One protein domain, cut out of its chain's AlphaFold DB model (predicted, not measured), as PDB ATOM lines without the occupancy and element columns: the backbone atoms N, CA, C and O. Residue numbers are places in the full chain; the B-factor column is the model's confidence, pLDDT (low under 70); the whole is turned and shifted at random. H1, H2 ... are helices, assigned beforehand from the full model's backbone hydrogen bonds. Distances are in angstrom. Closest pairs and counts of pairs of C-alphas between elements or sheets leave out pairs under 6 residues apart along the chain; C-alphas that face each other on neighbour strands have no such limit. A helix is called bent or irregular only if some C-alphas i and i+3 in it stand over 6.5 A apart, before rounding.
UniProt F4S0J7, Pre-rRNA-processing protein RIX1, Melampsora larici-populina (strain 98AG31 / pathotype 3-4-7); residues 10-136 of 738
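This is residues 10 to 136 of the 738 residues of the protein "Pre-rRNA-processing protein RIX1" of Melampsora larici-populina (strain 98AG31 / pathotype 3-4-7) (UniProt F4S0J7). The long, kinked helix H6 joins H4, H5 and H7 in an up-and-down bundle, each helix running against the one before it, with H5 nearest the centre of the model. On one side, H1 packs on H4 with residues 15 to 19 and H3 packs along H5, while little H2 links these two separate helices; toward the opposite end, short H8 folds back at the end of H7. The printed part has 127 residues with eight named helices, H1 to H8 in chain order, and no named strand: an all-helix domain. It is compact, with a radius of gyration of the C-alphas of 14.1 A and spans of 41 by 38 by 24 A.

Start with H6, residues 79 to 103, which has a kink of 63 degrees near residue 86. It forms a helical hairpin with H7, residues 107 to 124; the closest C-alphas, of Val 93 and Val 113, are 6.0 A apart. H5, residues 64 to 77, forms another helical hairpin with H6, a shallow tilt of 21 degrees, closest at the C-alphas of Ser 75 and Val 82, 5.7 A. H5 also touches H7, the same way at 31 degrees, a shallow tilt, with the C-alphas of Arg 65 and Ser 109 closest at 4.8 A. Residues 85 to 92 of H6 touch H4, residues 53 to 62, closest at the C-alphas of Gln 57 and Val 88, 6.9 A. H4 and H5 touch only at the corner, at Leu 60 and Gly 67, whose C-alphas are 4.6 A apart. Moving outward, H3, residues 32 to 42, touches H5 at a shallow tilt of 15 degrees; the C-alphas of Ser 32 and Leu 66 are closest, 6.2 A. H1, residues 10 to 21, touches H4, closest at the C-alphas of Ser 19 and Thr 59, 6.3 A. H1 and H3 are apart. H2, residues 26 to 30, meets H3 only through their link. H8, residues 128 to 134, only just touches H6, with 3 pairs of C-alphas within 8 A, the closest being Ser 87 and Asn 134 at 5.6 A. H7 and H8 touch only at the corner, and only just, with 3 such pairs, closest at the C-alphas of Gly 124 and Ser 131, 5.2 A. In H1, H3, H4 and H8 every O i to N i+4 pair is within hydrogen-bond range; the counts are 9 of 10 in H5, 17 of 21 in H6, 12 of 14 in H7 and 0 of 1 in H2, where 2 of 2 O i to N i+3 pairs are within range.

Find C-alpha 79 at (-3.234, 31.517, 31.487); from there H6 runs 33.4 A to C-alpha 103 at (22.187, 50.185, 20.618). It is irregular, with C-alphas 84 and 87 7.5 A apart; H7, 24.9 A long, is only just irregular, with C-alphas 109 and 112 6.6 A apart. H5 measures 20.1 A, H1 15.7 A, H3 15.4 A and H4 14.6 A. H1 begins at C-alpha 10, (-1.859, 24.852, 11.312), and H8 ends at C-alpha 134, (10.050, 34.492, 38.600).

The C-alphas farthest apart, of Ile 27 and Pro 128, are 41.3 A apart. The printed part has no cut and no long link; H3 to H4, with 10 residues between them, is a short link, and the others are tight. Look at the B-factor column: the mean pLDDT of the printed part is 81.7, and 34 residues are under 70, among them residues 42 to 53 and 55 to 63.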
ATOM      1  N   VAL A  10      -1.967  23.409  11.597       65.06
ATOM      2  CA  VAL A  10      -1.859  24.852  11.312       65.06
ATOM      3  C   VAL A  10      -0.778  25.499  12.195       65.06
ATOM      4  O   VAL A  10      -0.080  26.398  11.738       65.06
ATOM      5  N   GLY A  11      -0.567  24.964  13.406       64.62
ATOM      6  CA  GLY A  11       0.570  25.283  14.274       64.62
ATOM      7  C   GLY A  11       1.929  25.095  13.593       64.62
ATOM      8  O   GLY A  11       2.660  26.067  13.476       64.62
ATOM      9  N   ALA A  12       2.242  23.911  13.055       67.31
ATOM     10  CA  ALA A  12       3.529  23.655  12.396       67.31
ATOM     11  C   ALA A  12       3.777  24.573  11.182       67.31
ATOM     12  O   ALA A  12       4.898  25.027  10.961       67.31
ATOM     13  N   SER A  13       2.735  24.897  10.406       69.50
ATOM     14  CA  SER A  13       2.849  25.876   9.315       69.50
ATOM     15  C   SER A  13       3.086  27.301   9.824       69.50
ATOM     16  O   SER A  13       3.855  28.039   9.209       69.50
ATOM     17  N   ILE A  14       2.473  27.686  10.948       68.81
ATOM     18  CA  ILE A  14       2.721  28.978  11.594       68.81
ATOM     19  C   ILE A  14       4.128  29.028  12.176       68.81
ATOM     20  O   ILE A  14       4.815  30.011  11.919       68.81
ATOM     21  N   THR A  15       4.610  28.011  12.896       68.75
ATOM     22  CA  THR A  15       5.955  28.108  13.474       68.75
ATOM     23  C   THR A  15       7.044  28.044  12.412       68.75
ATOM     24  O   THR A  15       8.036  28.762  12.532       68.75
ATOM     25  N   LEU A  16       6.835  27.322  11.304       72.44
ATOM     26  CA  LEU A  16       7.695  27.433  10.124       72.44
ATOM     27  C   LEU A  16       7.698  28.870   9.568       72.44
ATOM     28  O   LEU A  16       8.766  29.421   9.314       72.44
ATOM     29  N   LEU A  17       6.531  29.507   9.420       70.25
ATOM     30  CA  LEU A  17       6.407  30.891   8.940       70.25
ATOM     31  C   LEU A  17       7.061  31.912   9.897       70.25
ATOM     32  O   LEU A  17       7.759  32.819   9.447       70.25
ATOM     33  N   LEU A  18       6.887  31.749  11.213       70.12
ATOM     34  CA  LEU A  18       7.509  32.592  12.240       70.12
ATOM     35  C   LEU A  18       9.035  32.416  12.290       70.12
ATOM     36  O   LEU A  18       9.755  33.407  12.380       70.12
ATOM     37  N   SER A  19       9.529  31.177  12.218       69.75
ATOM     38  CA  SER A  19      10.962  30.868  12.328       69.75
ATOM     39  C   SER A  19      11.751  31.144  11.048       69.75
ATOM     40  O   SER A  19      12.888  31.597  11.137       69.75
ATOM     41  N   THR A  20      11.178  30.906   9.862       70.06
ATOM     42  CA  THR A  20      11.904  31.077   8.590       70.06
ATOM     43  C   THR A  20      11.669  32.427   7.924       70.06
ATOM     44  O   THR A  20      12.628  33.040   7.455       70.06
ATOM     45  N   TRP A  21      10.428  32.918   7.881       69.88
ATOM     46  CA  TRP A  21      10.088  34.090   7.068       69.88
ATOM     47  C   TRP A  21      10.396  35.395   7.803       69.88
ATOM     48  O   TRP A  21      11.119  36.256   7.313       69.88
ATOM     49  N   LEU A  22       9.913  35.507   9.038       66.19
ATOM     50  CA  LEU A  22      10.054  36.725   9.833       66.19
ATOM     51  C   LEU A  22      11.469  36.933  10.395       66.19
ATOM     52  O   LEU A  22      11.888  38.074  10.552       66.19
ATOM     53  N   ALA A  23      12.229  35.864  10.652       64.44
ATOM     54  CA  ALA A  23      13.618  35.975  11.106       64.44
ATOM     55  C   ALA A  23      14.590  36.470  10.012       64.44
ATOM     56  O   ALA A  23      15.700  36.890  10.336       64.44
ATOM     57  N   THR A  24      14.204  36.396   8.730       69.25
ATOM     58  CA  THR A  24      15.092  36.690   7.589       69.25
ATOM     59  C   THR A  24      14.679  37.910   6.765       69.25
ATOM     60  O   THR A  24      15.553  38.542   6.173       69.25
ATOM     61  N   ASP A  25      13.392  38.275   6.731       77.00
ATOM     62  CA  ASP A  25      12.881  39.333   5.852       77.00
ATOM     63  C   ASP A  25      12.502  40.632   6.614       77.00
ATOM     64  O   ASP A  25      11.544  40.642   7.396       77.00
ATOM     65  N   PRO A  26      13.179  41.776   6.371       70.88
ATOM     66  CA  PRO A  26      12.800  43.061   6.963       70.88
ATOM     67  C   PRO A  26      11.435  43.588   6.478       70.88
ATOM     68  O   PRO A  26      10.817  44.401   7.168       70.88
ATOM     69  N   ILE A  27      10.923  43.132   5.329       76.06
ATOM     70  CA  ILE A  27       9.580  43.475   4.832       76.06
ATOM     71  C   ILE A  27       8.514  42.776   5.688       76.06
ATOM     72  O   ILE A  27       7.497  43.385   6.032       76.06
ATOM     73  N   ALA A  28       8.777  41.549   6.149       69.44
ATOM     74  CA  ALA A  28       7.886  40.823   7.051       69.44
ATOM     75  C   ALA A  28       7.663  41.561   8.388       69.44
ATOM     76  O   ALA A  28       6.581  41.477   8.974       69.44
ATOM     77  N   VAL A  29       8.635  42.366   8.841       67.00
ATOM     78  CA  VAL A  29       8.489  43.239  10.022       67.00
ATOM     79  C   VAL A  29       7.403  44.301   9.808       67.00
ATOM     80  O   VAL A  29       6.650  44.592  10.740       67.00
ATOM     81  N   GLN A  30       7.247  44.833   8.590       74.31
ATOM     82  CA  GLN A  30       6.149  45.749   8.249       74.31
ATOM     83  C   GLN A  30       4.795  45.022   8.251       74.31
ATOM     84  O   GLN A  30       3.789  45.576   8.685       74.31
ATOM     85  N   SER A  31       4.772  43.745   7.856       78.50
ATOM     86  CA  SER A  31       3.584  42.883   7.935       78.50
ATOM     87  C   SER A  31       3.262  42.372   9.351       78.50
ATOM     88  O   SER A  31       2.227  41.730   9.538       78.50
ATOM     89  N   SER A  32       4.089  42.657  10.366       72.69
ATOM     90  CA  SER A  32       3.904  42.129  11.731       72.69
ATOM     91  C   SER A  32       2.579  42.538  12.387       72.69
ATOM     92  O   SER A  32       2.029  41.774  13.184       72.69
ATOM     93  N   ASP A  33       2.025  43.701  12.027       76.81
ATOM     94  CA  ASP A  33       0.708  44.152  12.489       76.81
ATOM     95  C   ASP A  33      -0.431  43.297  11.901       76.81
ATOM     96  O   ASP A  33      -1.367  42.941  12.623       76.81
ATOM     97  N   LEU A  34      -0.308  42.875  10.637       80.06
ATOM     98  CA  LEU A  34      -1.240  41.948   9.989       80.06
ATOM     99  C   LEU A  34      -1.132  40.542  10.600       80.06
ATOM    100  O   LEU A  34      -2.153  39.935  10.909       80.06
ATOM    101  N   VAL A  35       0.091  40.049  10.839       75.31
ATOM    102  CA  VAL A  35       0.328  38.737  11.476       75.31
ATOM    103  C   VAL A  35      -0.280  38.687  12.879       75.31
ATOM    104  O   VAL A  35      -0.979  37.727  13.193       75.31
ATOM    105  N   CYS A  36      -0.091  39.727  13.701       71.31
ATOM    106  CA  CYS A  36      -0.755  39.811  15.008       71.31
ATOM    107  C   CYS A  36      -2.279  39.795  14.862       71.31
ATOM    108  O   CYS A  36      -2.934  38.985  15.503       71.31
ATOM    109  N   THR A  37      -2.831  40.611  13.956       78.81
ATOM    110  CA  THR A  37      -4.283  40.670  13.715       78.81
ATOM    111  C   THR A  37      -4.854  39.299  13.329       78.81
ATOM    112  O   THR A  37      -5.911  38.918  13.821       78.81
ATOM    113  N   VAL A  38      -4.146  38.523  12.501       76.50
ATOM    114  CA  VAL A  38      -4.534  37.149  12.139       76.50
ATOM    115  C   VAL A  38      -4.461  36.216  13.354       76.50
ATOM    116  O   VAL A  38      -5.413  35.484  13.619       76.50
ATOM    117  N   VAL A  39      -3.381  36.247  14.139       70.25
ATOM    118  CA  VAL A  39      -3.261  35.403  15.346       70.25
ATOM    119  C   VAL A  39      -4.350  35.723  16.378       70.25
ATOM    120  O   VAL A  39      -4.957  34.798  16.925       70.25
ATOM    121  N   ASP A  40      -4.643  37.008  16.587       71.25
ATOM    122  CA  ASP A  40      -5.688  37.495  17.492       71.25
ATOM    123  C   ASP A  40      -7.091  37.066  17.018       71.25
ATOM    124  O   ASP A  40      -7.894  36.570  17.810       71.25
ATOM    125  N   GLN A  41      -7.385  37.198  15.718       77.75
ATOM    126  CA  GLN A  41      -8.687  36.841  15.137       77.75
ATOM    127  C   GLN A  41      -8.988  35.340  15.189       77.75
ATOM    128  O   GLN A  41     -10.125  34.950  15.450       77.75
ATOM    129  N   PHE A  42      -7.996  34.493  14.908       68.06
ATOM    130  CA  PHE A  42      -8.229  33.064  14.701       68.06
ATOM    131  C   PHE A  42      -8.035  32.195  15.959       68.06
ATOM    132  O   PHE A  42      -8.289  30.992  15.891       68.06
ATOM    133  N   GLN A  43      -7.600  32.758  17.099       69.25
ATOM    134  CA  GLN A  43      -7.343  32.028  18.361       69.25
ATOM    135  C   GLN A  43      -6.502  30.745  18.176       69.25
ATOM    136  O   GLN A  43      -6.727  29.727  18.839       69.25
ATOM    137  N   ILE A  44      -5.561  30.759  17.219       61.09
ATOM    138  CA  ILE A  44      -4.916  29.534  16.698       61.09
ATOM    139  C   ILE A  44      -4.064  28.845  17.772       61.09
ATOM    140  O   ILE A  44      -3.848  27.634  17.732       61.09
ATOM    141  N   ILE A  45      -3.629  29.604  18.776       61.62
ATOM    142  CA  ILE A  45      -2.769  29.168  19.876       61.62
ATOM    143  C   ILE A  45      -3.597  28.418  20.943       61.62
ATOM    144  O   ILE A  45      -3.581  28.729  22.133       61.62
ATOM    145  N   ARG A  46      -4.342  27.384  20.525       56.22
ATOM    146  CA  ARG A  46      -5.089  26.496  21.427       56.22
ATOM    147  C   ARG A  46      -4.403  25.140  21.614       56.22
ATOM    148  O   ARG A  46      -4.645  24.170  20.904       56.22
ATOM    149  N   ARG A  47      -3.641  25.087  22.711       54.38
ATOM    150  CA  ARG A  47      -3.270  23.912  23.528       54.38
ATOM    151  C   ARG A  47      -2.264  22.880  23.000       54.38
ATOM    152  O   ARG A  47      -1.606  22.299  23.847       54.38
ATOM    153  N   SER A  48      -2.102  22.625  21.701       53.00
ATOM    154  CA  SER A  48      -1.350  21.425  21.253       53.00
ATOM    155  C   SER A  48       0.115  21.624  20.821       53.00
ATOM    156  O   SER A  48       0.664  20.708  20.220       53.00
ATOM    157  N   SER A  49       0.727  22.799  21.025       56.78
ATOM    158  CA  SER A  49       2.048  23.130  20.431       56.78
ATOM    159  C   SER A  49       2.964  24.007  21.299       56.78
ATOM    160  O   SER A  49       3.957  24.518  20.801       56.78
ATOM    161  N   LEU A  50       2.622  24.251  22.571       58.34
ATOM    162  CA  LEU A  50       3.337  25.203  23.449       58.34
ATOM    163  C   LEU A  50       4.169  24.543  24.562       58.34
ATOM    164  O   LEU A  50       4.756  25.238  25.394       58.34
ATOM    165  N   GLU A  51       4.214  23.209  24.583       62.41
ATOM    166  CA  GLU A  51       5.036  22.441  25.526       62.41
ATOM    167  C   GLU A  51       6.525  22.441  25.117       62.41
ATOM    168  O   GLU A  51       7.397  22.379  25.987       62.41
ATOM    169  N   ASP A  52       6.827  22.628  23.825       68.81
ATOM    170  CA  ASP A  52       8.192  22.718  23.292       68.81
ATOM    171  C   ASP A  52       8.843  24.082  23.598       68.81
ATOM    172  O   ASP A  52       8.759  25.060  22.851       68.81
ATOM    173  N   LYS A  53       9.531  24.133  24.744       66.12
ATOM    174  CA  LYS A  53      10.216  25.327  25.276       66.12
ATOM    175  C   LYS A  53      11.235  25.948  24.314       66.12
ATOM    176  O   LYS A  53      11.369  27.170  24.286       66.12
ATOM    177  N   GLU A  54      11.945  25.134  23.532       70.19
ATOM    178  CA  GLU A  54      12.976  25.620  22.604       70.19
ATOM    179  C   GLU A  54      12.376  26.478  21.477       70.19
ATOM    180  O   GLU A  54      12.937  27.516  21.121       70.19
ATOM    181  N   GLU A  55      11.197  26.109  20.973       65.31
ATOM    182  CA  GLU A  55      10.529  26.805  19.868       65.31
ATOM    183  C   GLU A  55       9.966  28.172  20.318       65.31
ATOM    184  O   GLU A  55      10.117  29.194  19.635       65.31
ATOM    185  N   ALA A  56       9.417  28.228  21.538       61.75
ATOM    186  CA  ALA A  56       8.989  29.465  22.197       61.75
ATOM    187  C   ALA A  56      10.162  30.419  22.513       61.75
ATOM    188  O   ALA A  56      10.016  31.642  22.436       61.75
ATOM    189  N   GLN A  57      11.341  29.886  22.849       66.75
ATOM    190  CA  GLN A  57      12.532  30.700  23.102       66.75
ATOM    191  C   GLN A  57      13.147  31.235  21.798       66.75
ATOM    192  O   GLN A  57      13.486  32.421  21.719       66.75
ATOM    193  N   ALA A  58      13.241  30.395  20.761       65.62
ATOM    194  CA  ALA A  58      13.752  30.785  19.449       65.62
ATOM    195  C   ALA A  58      12.918  31.923  18.837       65.62
ATOM    196  O   ALA A  58      13.469  32.956  18.450       65.62
ATOM    197  N   THR A  59      11.588  31.790  18.843       62.25
ATOM    198  CA  THR A  59      10.668  32.811  18.309       62.25
ATOM    199  C   THR A  59      10.758  34.156  19.037       62.25
ATOM    200  O   THR A  59      10.679  35.196  18.381       62.25
ATOM    201  N   LEU A  60      10.993  34.183  20.356       64.25
ATOM    202  CA  LEU A  60      11.206  35.449  21.071       64.25
ATOM    203  C   LEU A  60      12.575  36.080  20.762       64.25
ATOM    204  O   LEU A  60      12.668  37.301  20.658       64.25
ATOM    205  N   SER A  61      13.623  35.262  20.600       64.62
ATOM    206  CA  SER A  61      14.992  35.732  20.323       64.62
ATOM    207  C   SER A  61      15.200  36.283  18.907       64.62
ATOM    208  O   SER A  61      16.011  37.187  18.719       64.62
ATOM    209  N   ALA A  62      14.463  35.766  17.919       57.59
ATOM    210  CA  ALA A  62      14.576  36.196  16.528       57.59
ATOM    211  C   ALA A  62      13.810  37.502  16.241       57.59
ATOM    212  O   ALA A  62      14.138  38.220  15.299       57.59
ATOM    213  N   LEU A  63      12.766  37.803  17.025       58.38
ATOM    214  CA  LEU A  63      11.701  38.732  16.635       58.38
ATOM    215  C   LEU A  63      11.194  39.599  17.796       58.38
ATOM    216  O   LEU A  63       9.992  39.651  18.053       58.38
ATOM    217  N   ASN A  64      12.092  40.330  18.463       74.25
ATOM    218  CA  ASN A  64      11.820  41.163  19.650       74.25
ATOM    219  C   ASN A  64      10.434  41.858  19.674       74.25
ATOM    220  O   ASN A  64       9.729  41.772  20.675       74.25
ATOM    221  N   ARG A  65      10.008  42.515  18.576       82.69
ATOM    222  CA  ARG A  65       8.692  43.187  18.477       82.69
ATOM    223  C   ARG A  65       7.521  42.201  18.372       82.69
ATOM    224  O   ARG A  65       6.539  42.337  19.101       82.69
ATOM    225  N   LEU A  66       7.582  41.262  17.425       82.25
ATOM    226  CA  LEU A  66       6.470  40.357  17.114       82.25
ATOM    227  C   LEU A  66       6.336  39.257  18.171       82.25
ATOM    228  O   LEU A  66       5.236  39.046  18.669       82.25
ATOM    229  N   GLY A  67       7.441  38.623  18.569       85.62
ATOM    230  CA  GLY A  67       7.466  37.625  19.638       85.62
ATOM    231  C   GLY A  67       6.880  38.172  20.940       85.62
ATOM    232  O   GLY A  67       6.066  37.504  21.568       85.62
ATOM    233  N   ALA A  68       7.181  39.430  21.291       90.44
ATOM    234  CA  ALA A  68       6.593  40.056  22.469       90.44
ATOM    235  C   ALA A  68       5.065  40.240  22.365       90.44
ATOM    236  O   ALA A  68       4.350  39.976  23.329       90.44
ATOM    237  N   ARG A  69       4.538  40.628  21.195       88.88
ATOM    238  CA  ARG A  69       3.080  40.731  20.973       88.88
ATOM    239  C   ARG A  69       2.388  39.375  20.960       88.88
ATOM    240  O   ARG A  69       1.322  39.244  21.552       88.88
ATOM    241  N   LEU A  70       2.998  38.378  20.321       85.44
ATOM    242  CA  LEU A  70       2.489  37.010  20.307       85.44
ATOM    243  C   LEU A  70       2.456  36.426  21.721       85.44
ATOM    244  O   LEU A  70       1.465  35.796  22.072       85.44
ATOM    245  N   ALA A  71       3.467  36.692  22.553       89.19
ATOM    246  CA  ALA A  71       3.463  36.300  23.959       89.19
ATOM    247  C   ALA A  71       2.317  36.968  24.746       89.19
ATOM    248  O   ALA A  71       1.612  36.259  25.455       89.19
ATOM    249  N   ILE A  72       2.061  38.276  24.560       92.12
ATOM    250  CA  ILE A  72       0.918  38.984  25.183       92.12
ATOM    251  C   ILE A  72      -0.434  38.405  24.724       92.12
ATOM    252  O   ILE A  72      -1.330  38.194  25.538       92.12
ATOM    253  N   SER A  73      -0.609  38.137  23.426       87.50
ATOM    254  CA  SER A  73      -1.851  37.530  22.917       87.50
ATOM    255  C   SER A  73      -2.019  36.094  23.434       87.50
ATOM    256  O   SER A  73      -3.100  35.693  23.865       87.50
ATOM    257  N   THR A  74      -0.922  35.333  23.499       86.06
ATOM    258  CA  THR A  74      -0.893  33.971  24.049       86.06
ATOM    259  C   THR A  74      -1.266  33.949  25.527       86.06
ATOM    260  O   THR A  74      -2.081  33.121  25.920       86.06
ATOM    261  N   SER A  75      -0.725  34.852  26.350       90.00
ATOM    262  CA  SER A  75      -1.045  34.921  27.781       90.00
ATOM    263  C   SER A  75      -2.492  35.334  28.045       90.00
ATOM    264  O   SER A  75      -3.116  34.798  28.956       90.00
ATOM    265  N   GLN A  76      -3.060  36.215  27.217       90.50
ATOM    266  CA  GLN A  76      -4.483  36.573  27.271       90.50
ATOM    267  C   GLN A  76      -5.408  35.406  26.880       90.50
ATOM    268  O   GLN A  76      -6.517  35.301  27.401       90.50
ATOM    269  N   GLN A  77      -4.971  34.524  25.976       87.62
ATOM    270  CA  GLN A  77      -5.743  33.354  25.532       87.62
ATOM    271  C   GLN A  77      -5.519  32.098  26.399       87.62
ATOM    272  O   GLN A  77      -6.376  31.211  26.428       87.62
ATOM    273  N   CYS A  78      -4.369  31.994  27.071       87.81
ATOM    274  CA  CYS A  78      -3.906  30.795  27.763       87.81
ATOM    275  C   CYS A  78      -3.106  31.154  29.028       87.81
ATOM    276  O   CYS A  78      -1.891  31.343  28.993       87.81
ATOM    277  N   GLU A  79      -3.794  31.184  30.169       89.56
ATOM    278  CA  GLU A  79      -3.234  31.517  31.487       89.56
ATOM    279  C   GLU A  79      -1.998  30.673  31.857       89.56
ATOM    280  O   GLU A  79      -0.962  31.192  32.283       89.56
ATOM    281  N   SER A  80      -2.056  29.362  31.594       89.50
ATOM    282  CA  SER A  80      -0.956  28.433  31.866       89.50
ATOM    283  C   SER A  80       0.301  28.693  31.029       89.50
ATOM    284  O   SER A  80       1.377  28.222  31.403       89.50
ATOM    285  N   ALA A  81       0.217  29.464  29.938       88.81
ATOM    286  CA  ALA A  81       1.393  29.870  29.172       88.81
ATOM    287  C   ALA A  81       2.278  30.848  29.963       88.81
ATOM    288  O   ALA A  81       3.501  30.738  29.900       88.81
ATOM    289  N   VAL A  82       1.699  31.742  30.780       90.44
ATOM    290  CA  VAL A  82       2.501  32.623  31.652       90.44
ATOM    291  C   VAL A  82       3.201  31.806  32.732       90.44
ATOM    292  O   VAL A  82       4.403  31.957  32.924       90.44
ATOM    293  N   LEU A  83       2.481  30.880  33.372       92.06
ATOM    294  CA  LEU A  83       3.031  30.015  34.421       92.06
ATOM    295  C   LEU A  83       4.194  29.134  33.931       92.06
ATOM    296  O   LEU A  83       5.095  28.826  34.706       92.06
ATOM    297  N   THR A  84       4.185  28.727  32.657       91.31
ATOM    298  CA  THR A  84       5.180  27.798  32.084       91.31
ATOM    299  C   THR A  84       6.311  28.473  31.307       91.31
ATOM    300  O   THR A  84       7.439  27.983  31.361       91.31
ATOM    301  N   GLN A  85       6.037  29.573  30.597       90.62
ATOM    302  CA  GLN A  85       6.992  30.261  29.711       90.62
ATOM    303  C   GLN A  85       7.344  31.686  30.176       90.62
ATOM    304  O   GLN A  85       8.324  32.263  29.704       90.62
ATOM    305  N   GLY A  86       6.596  32.268  31.120       92.19
ATOM    306  CA  GLY A  86       6.753  33.666  31.539       92.19
ATOM    307  C   GLY A  86       8.139  34.011  32.094       92.19
ATOM    308  O   GLY A  86       8.605  35.132  31.913       92.19
ATOM    309  N   SER A  87       8.842  33.048  32.696       93.38
ATOM    310  CA  SER A  87      10.219  33.217  33.183       93.38
ATOM    311  C   SER A  87      11.250  33.309  32.051       93.38
ATOM    312  O   SER A  87      12.148  34.158  32.086       93.38
ATOM    313  N   VAL A  88      11.083  32.497  31.001       92.38
ATOM    314  CA  VAL A  88      11.880  32.542  29.766       92.38
ATOM    315  C   VAL A  88      11.623  33.862  29.041       92.38
ATOM    316  O   VAL A  88      12.565  34.565  28.673       92.38
ATOM    317  N   TRP A  89      10.349  34.247  28.905       93.56
ATOM    318  CA  TRP A  89       9.951  35.517  28.302       93.56
ATOM    319  C   TRP A  89      10.535  36.717  29.046       93.56
ATOM    320  O   TRP A  89      11.154  37.573  28.417       93.56
ATOM    321  N   LEU A  90      10.419  36.760  30.377       94.75
ATOM    322  CA  LEU A  90      10.969  37.838  31.197       94.75
ATOM    323  C   LEU A  90      12.500  37.919  31.088       94.75
ATOM    324  O   LEU A  90      13.049  39.011  30.947       94.75
ATOM    325  N   THR A  91      13.195  36.779  31.076       94.25
ATOM    326  CA  THR A  91      14.660  36.725  30.912       94.25
ATOM    327  C   THR A  91      15.103  37.276  29.553       94.25
ATOM    328  O   THR A  91      16.032  38.091  29.481       94.25
ATOM    329  N   SER A  92      14.411  36.904  28.474       92.56
ATOM    330  CA  SER A  92      14.663  37.450  27.138       92.56
ATOM    331  C   SER A  92      14.332  38.942  27.053       92.56
ATOM    332  O   SER A  92      15.144  39.710  26.545       92.56
ATOM    333  N   VAL A  93      13.206  39.389  27.623       94.56
ATOM    334  CA  VAL A  93      12.825  40.811  27.698       94.56
ATOM    335  C   VAL A  93      13.900  41.639  28.409       94.56
ATOM    336  O   VAL A  93      14.343  42.650  27.871       94.56
ATOM    337  N   LEU A  94      14.385  41.194  29.573       95.12
ATOM    338  CA  LEU A  94      15.474  41.859  30.300       95.12
ATOM    339  C   LEU A  94      16.766  41.940  29.475       95.12
ATOM    340  O   LEU A  94      17.465  42.951  29.517       95.12
ATOM    341  N   THR A  95      17.080  40.887  28.720       94.50
ATOM    342  CA  THR A  95      18.265  40.836  27.854       94.50
ATOM    343  C   THR A  95      18.139  41.814  26.684       94.50
ATOM    344  O   THR A  95      19.068  42.575  26.416       94.50
ATOM    345  N   ILE A  96      16.967  41.863  26.041       93.12
ATOM    346  CA  ILE A  96      16.657  42.802  24.958       93.12
ATOM    347  C   ILE A  96      16.734  44.246  25.461       93.12
ATOM    348  O   ILE A  96      17.449  45.046  24.867       93.12
ATOM    349  N   LEU A  97      16.072  44.586  26.574       95.31
ATOM    350  CA  LEU A  97      16.033  45.963  27.087       95.31
ATOM    351  C   LEU A  97      17.421  46.494  27.477       95.31
ATOM    352  O   LEU A  97      17.720  47.655  27.205       95.31
ATOM    353  N   ARG A  98      18.294  45.648  28.046       95.25
ATOM    354  CA  ARG A  98      19.696  46.015  28.320       95.25
ATOM    355  C   ARG A  98      20.472  46.336  27.047       95.25
ATOM    356  O   ARG A  98      21.236  47.292  27.040       95.25
ATOM    357  N   ARG A  99      20.259  45.564  25.979       93.69
ATOM    358  CA  ARG A  99      20.902  45.786  24.677       93.69
ATOM    359  C   ARG A  99      20.345  47.024  23.964       93.69
ATOM    360  O   ARG A  99      21.098  47.813  23.403       93.69
ATOM    361  N   CYS A 100      19.034  47.254  24.056       92.69
ATOM    362  CA  CYS A 100      18.381  48.446  23.516       92.69
ATOM    363  C   CYS A 100      18.921  49.750  24.122       92.69
ATOM    364  O   CYS A 100      19.026  50.736  23.397       92.69
ATOM    365  N   ALA A 101      19.301  49.740  25.406       92.25
ATOM    366  CA  ALA A 101      19.900  50.894  26.076       92.25
ATOM    367  C   ALA A 101      21.286  51.278  25.521       92.25
ATOM    368  O   ALA A 101      21.672  52.434  25.628       92.25
ATOM    369  N   THR A 102      22.022  50.345  24.906       93.12
ATOM    370  CA  THR A 102      23.331  50.621  24.282       93.12
ATOM    371  C   THR A 102      23.259  50.825  22.766       93.12
ATOM    372  O   THR A 102      24.104  51.508  22.199       93.12
ATOM    373  N   GLU A 103      22.271  50.228  22.090       91.62
ATOM    374  CA  GLU A 103      22.187  50.185  20.618       91.62
ATOM    375  C   GLU A 103      21.296  51.280  19.990       91.62
ATOM    376  O   GLU A 103      21.169  51.312  18.768       91.62
ATOM    377  N   ASN A 104      20.672  52.171  20.778       87.94
ATOM    378  CA  ASN A 104      19.726  53.195  20.284       87.94
ATOM    379  C   ASN A 104      18.606  52.607  19.389       87.94
ATOM    380  O   ASN A 104      18.282  53.115  18.313       87.94
ATOM    381  N   VAL A 105      18.012  51.498  19.839       88.62
ATOM    382  CA  VAL A 105      16.945  50.780  19.118       88.62
ATOM    383  C   VAL A 105      15.654  51.624  19.080       88.62
ATOM    384  O   VAL A 105      15.288  52.190  20.105       88.62
ATOM    385  N   PRO A 106      14.918  51.686  17.950       88.06
ATOM    386  CA  PRO A 106      13.712  52.513  17.832       88.06
ATOM    387  C   PRO A 106      12.535  52.048  18.712       88.06
ATOM    388  O   PRO A 106      12.284  50.846  18.864       88.06
ATOM    389  N   ALA A 107      11.730  53.007  19.187       88.62
ATOM    390  CA  ALA A 107      10.558  52.805  20.047       88.62
ATOM    391  C   ALA A 107       9.559  51.761  19.544       88.62
ATOM    392  O   ALA A 107       8.968  51.033  20.345       88.62
ATOM    393  N   SER A 108       9.380  51.647  18.226       87.00
ATOM    394  CA  SER A 108       8.472  50.670  17.612       87.00
ATOM    395  C   SER A 108       8.834  49.216  17.948       87.00
ATOM    396  O   SER A 108       7.946  48.363  17.993       87.00
ATOM    397  N   SER A 109      10.109  48.941  18.238       89.12
ATOM    398  CA  SER A 109      10.602  47.639  18.705       89.12
ATOM    399  C   SER A 109      10.566  47.507  20.228       89.12
ATOM    400  O   SER A 109      10.297  46.421  20.737       89.12
ATOM    401  N   ILE A 110      10.808  48.599  20.962       92.94
ATOM    402  CA  ILE A 110      10.876  48.600  22.431       92.94
ATOM    403  C   ILE A 110       9.480  48.550  23.066       92.94
ATOM    404  O   ILE A 110       9.297  47.837  24.054       92.94
ATOM    405  N   ARG A 111       8.476  49.238  22.495       94.81
ATOM    406  CA  ARG A 111       7.120  49.324  23.067       94.81
ATOM    407  C   ARG A 111       6.542  47.947  23.425       94.81
ATOM    408  O   ARG A 111       6.203  47.778  24.595       94.81
ATOM    409  N   PRO A 112       6.470  46.942  22.527       93.50
ATOM    410  CA  PRO A 112       5.854  45.666  22.888       93.50
ATOM    411  C   PRO A 112       6.680  44.838  23.874       93.50
ATOM    412  O   PRO A 112       6.106  44.107  24.673       93.50
ATOM    413  N   VAL A 113       8.009  44.982  23.863       95.38
ATOM    414  CA  VAL A 113       8.919  44.330  24.821       95.38
ATOM    415  C   VAL A 113       8.660  44.856  26.237       95.38
ATOM    416  O   VAL A 113       8.517  44.072  27.175       95.38
ATOM    417  N   VAL A 114       8.514  46.176  26.388       96.56
ATOM    418  CA  VAL A 114       8.129  46.811  27.658       96.56
ATOM    419  C   VAL A 114       6.701  46.424  28.059       96.56
ATOM    420  O   VAL A 114       6.480  46.058  29.212       96.56
ATOM    421  N   SER A 115       5.744  46.426  27.123       96.12
ATOM    422  CA  SER A 115       4.367  45.982  27.389       96.12
ATOM    423  C   SER A 115       4.297  44.529  27.870       96.12
ATOM    424  O   SER A 115       3.534  44.249  28.789       96.12
ATOM    425  N   LEU A 116       5.108  43.621  27.314       95.62
ATOM    426  CA  LEU A 116       5.174  42.229  27.765       95.62
ATOM    427  C   LEU A 116       5.730  42.132  29.190       95.62
ATOM    428  O   LEU A 116       5.157  41.421  30.009       95.62
ATOM    429  N   ALA A 117       6.795  42.873  29.516       96.81
ATOM    430  CA  ALA A 117       7.316  42.931  30.883       96.81
ATOM    431  C   ALA A 117       6.241  43.403  31.878       96.81
ATOM    432  O   ALA A 117       6.001  42.738  32.884       96.81
ATOM    433  N   LEU A 118       5.561  44.518  31.580       96.88
ATOM    434  CA  LEU A 118       4.484  45.042  32.424       96.88
ATOM    435  C   LEU A 118       3.340  44.033  32.581       96.88
ATOM    436  O   LEU A 118       2.870  43.828  33.696       96.88
ATOM    437  N   HIS A 119       2.945  43.362  31.496       96.00
ATOM    438  CA  HIS A 119       1.900  42.339  31.502       96.00
ATOM    439  C   HIS A 119       2.285  41.110  32.347       96.00
ATOM    440  O   HIS A 119       1.463  40.632  33.126       96.00
ATOM    441  N   ILE A 120       3.536  40.634  32.260       96.00
ATOM    442  CA  ILE A 120       4.041  39.523  33.090       96.00
ATOM    443  C   ILE A 120       4.038  39.901  34.575       96.00
ATOM    444  O   ILE A 120       3.601  39.096  35.389       96.00
ATOM    445  N   PHE A 121       4.477  41.108  34.948       95.94
ATOM    446  CA  PHE A 121       4.434  41.549  36.348       95.94
ATOM    447  C   PHE A 121       2.989  41.733  36.851       95.94
ATOM    448  O   PHE A 121       2.641  41.260  37.933       95.94
ATOM    449  N   GLU A 122       2.125  42.352  36.044       94.88
ATOM    450  CA  GLU A 122       0.707  42.558  36.354       94.88
ATOM    451  C   GLU A 122      -0.035  41.250  36.620       94.88
ATOM    452  O   GLU A 122      -0.601  41.074  37.698       94.88
ATOM    453  N   HIS A 123       0.008  40.314  35.675       93.62
ATOM    454  CA  HIS A 123      -0.666  39.031  35.828       93.62
ATOM    455  C   HIS A 123       0.074  38.092  36.781       93.62
ATOM    456  O   HIS A 123      -0.567  37.403  37.564       93.62
ATOM    457  N   GLY A 124       1.408  38.141  36.827       92.94
ATOM    458  CA  GLY A 124       2.215  37.395  37.794       92.94
ATOM    459  C   GLY A 124       1.807  37.662  39.243       92.94
ATOM    460  O   GLY A 124       1.808  36.739  40.051       92.94
ATOM    461  N   SER A 125       1.350  38.879  39.567       92.19
ATOM    462  CA  SER A 125       0.818  39.204  40.900       92.19
ATOM    463  C   SER A 125      -0.433  38.404  41.309       92.19
ATOM    464  O   SER A 125      -0.719  38.302  42.500       92.19
ATOM    465  N   GLN A 126      -1.147  37.804  40.348       94.56
ATOM    466  CA  GLN A 126      -2.328  36.959  40.566       94.56
ATOM    467  C   GLN A 126      -1.950  35.512  40.944       94.56
ATOM    468  O   GLN A 126      -2.784  34.789  41.486       94.56
ATOM    469  N   TRP A 127      -0.692  35.104  40.722       94.88
ATOM    470  CA  TRP A 127      -0.183  33.756  41.003       94.88
ATOM    471  C   TRP A 127       1.024  33.819  41.957       94.88
ATOM    472  O   TRP A 127       2.166  33.943  41.504       94.88
ATOM    473  N   PRO A 128       0.809  33.730  43.286       94.19
ATOM    474  CA  PRO A 128       1.856  33.972  44.281       94.19
ATOM    475  C   PRO A 128       3.118  33.117  44.120       94.19
ATOM    476  O   PRO A 128       4.217  33.643  44.285       94.19
ATOM    477  N   ASP A 129       2.991  31.836  43.759       95.19
ATOM    478  CA  ASP A 129       4.146  30.952  43.551       95.19
ATOM    479  C   ASP A 129       4.983  31.377  42.334       95.19
ATOM    480  O   ASP A 129       6.195  31.559  42.453       95.19
ATOM    481  N   PHE A 130       4.338  31.658  41.194       95.38
ATOM    482  CA  PHE A 130       5.022  32.193  40.011       95.38
ATOM    483  C   PHE A 130       5.685  33.545  40.308       95.38
ATOM    484  O   PHE A 130       6.827  33.766  39.904       95.38
ATOM    485  N   SER A 131       4.995  34.424  41.042       95.38
ATOM    486  CA  SER A 131       5.514  35.732  41.449       95.38
ATOM    487  C   SER A 131       6.769  35.604  42.317       95.38
ATOM    488  O   SER A 131       7.783  36.241  42.036       95.38
ATOM    489  N   ARG A 132       6.731  34.723  43.327       94.44
ATOM    490  CA  ARG A 132       7.849  34.438  44.240       94.44
ATOM    491  C   ARG A 132       9.079  33.904  43.505       94.44
ATOM    492  O   ARG A 132      10.197  34.242  43.879       94.44
ATOM    493  N   GLU A 133       8.875  33.055  42.501       95.00
ATOM    494  CA  GLU A 133       9.955  32.356  41.799       95.00
ATOM    495  C   GLU A 133      10.528  33.147  40.615       95.00
ATOM    496  O   GLU A 133      11.729  33.072  40.360       95.00
ATOM    497  N   ASN A 134       9.695  33.913  39.901       94.75
ATOM    498  CA  ASN A 134      10.050  34.492  38.600       94.75
ATOM    499  C   ASN A 134       9.913  36.022  38.541       94.75
ATOM    500  O   ASN A 134      10.631  36.665  37.779       94.75
ATOM    501  N   CYS A 135       9.043  36.622  39.358       95.19
ATOM    502  CA  CYS A 135       8.904  38.078  39.501       95.19
ATOM    503  C   CYS A 135       9.650  38.597  40.740       95.19
ATOM    504  O   CYS A 135       9.212  39.548  41.393       95.19
ATOM    505  N   ASP A 136      10.779  37.965  41.069       94.56
ATOM    506  CA  ASP A 136      11.557  38.259  42.264       94.56
ATOM    507  C   ASP A 136      12.123  39.694  42.266       94.56
ATOM    508  O   ASP A 136      12.203  40.394  41.247       94.56
TER     509      ASP A 136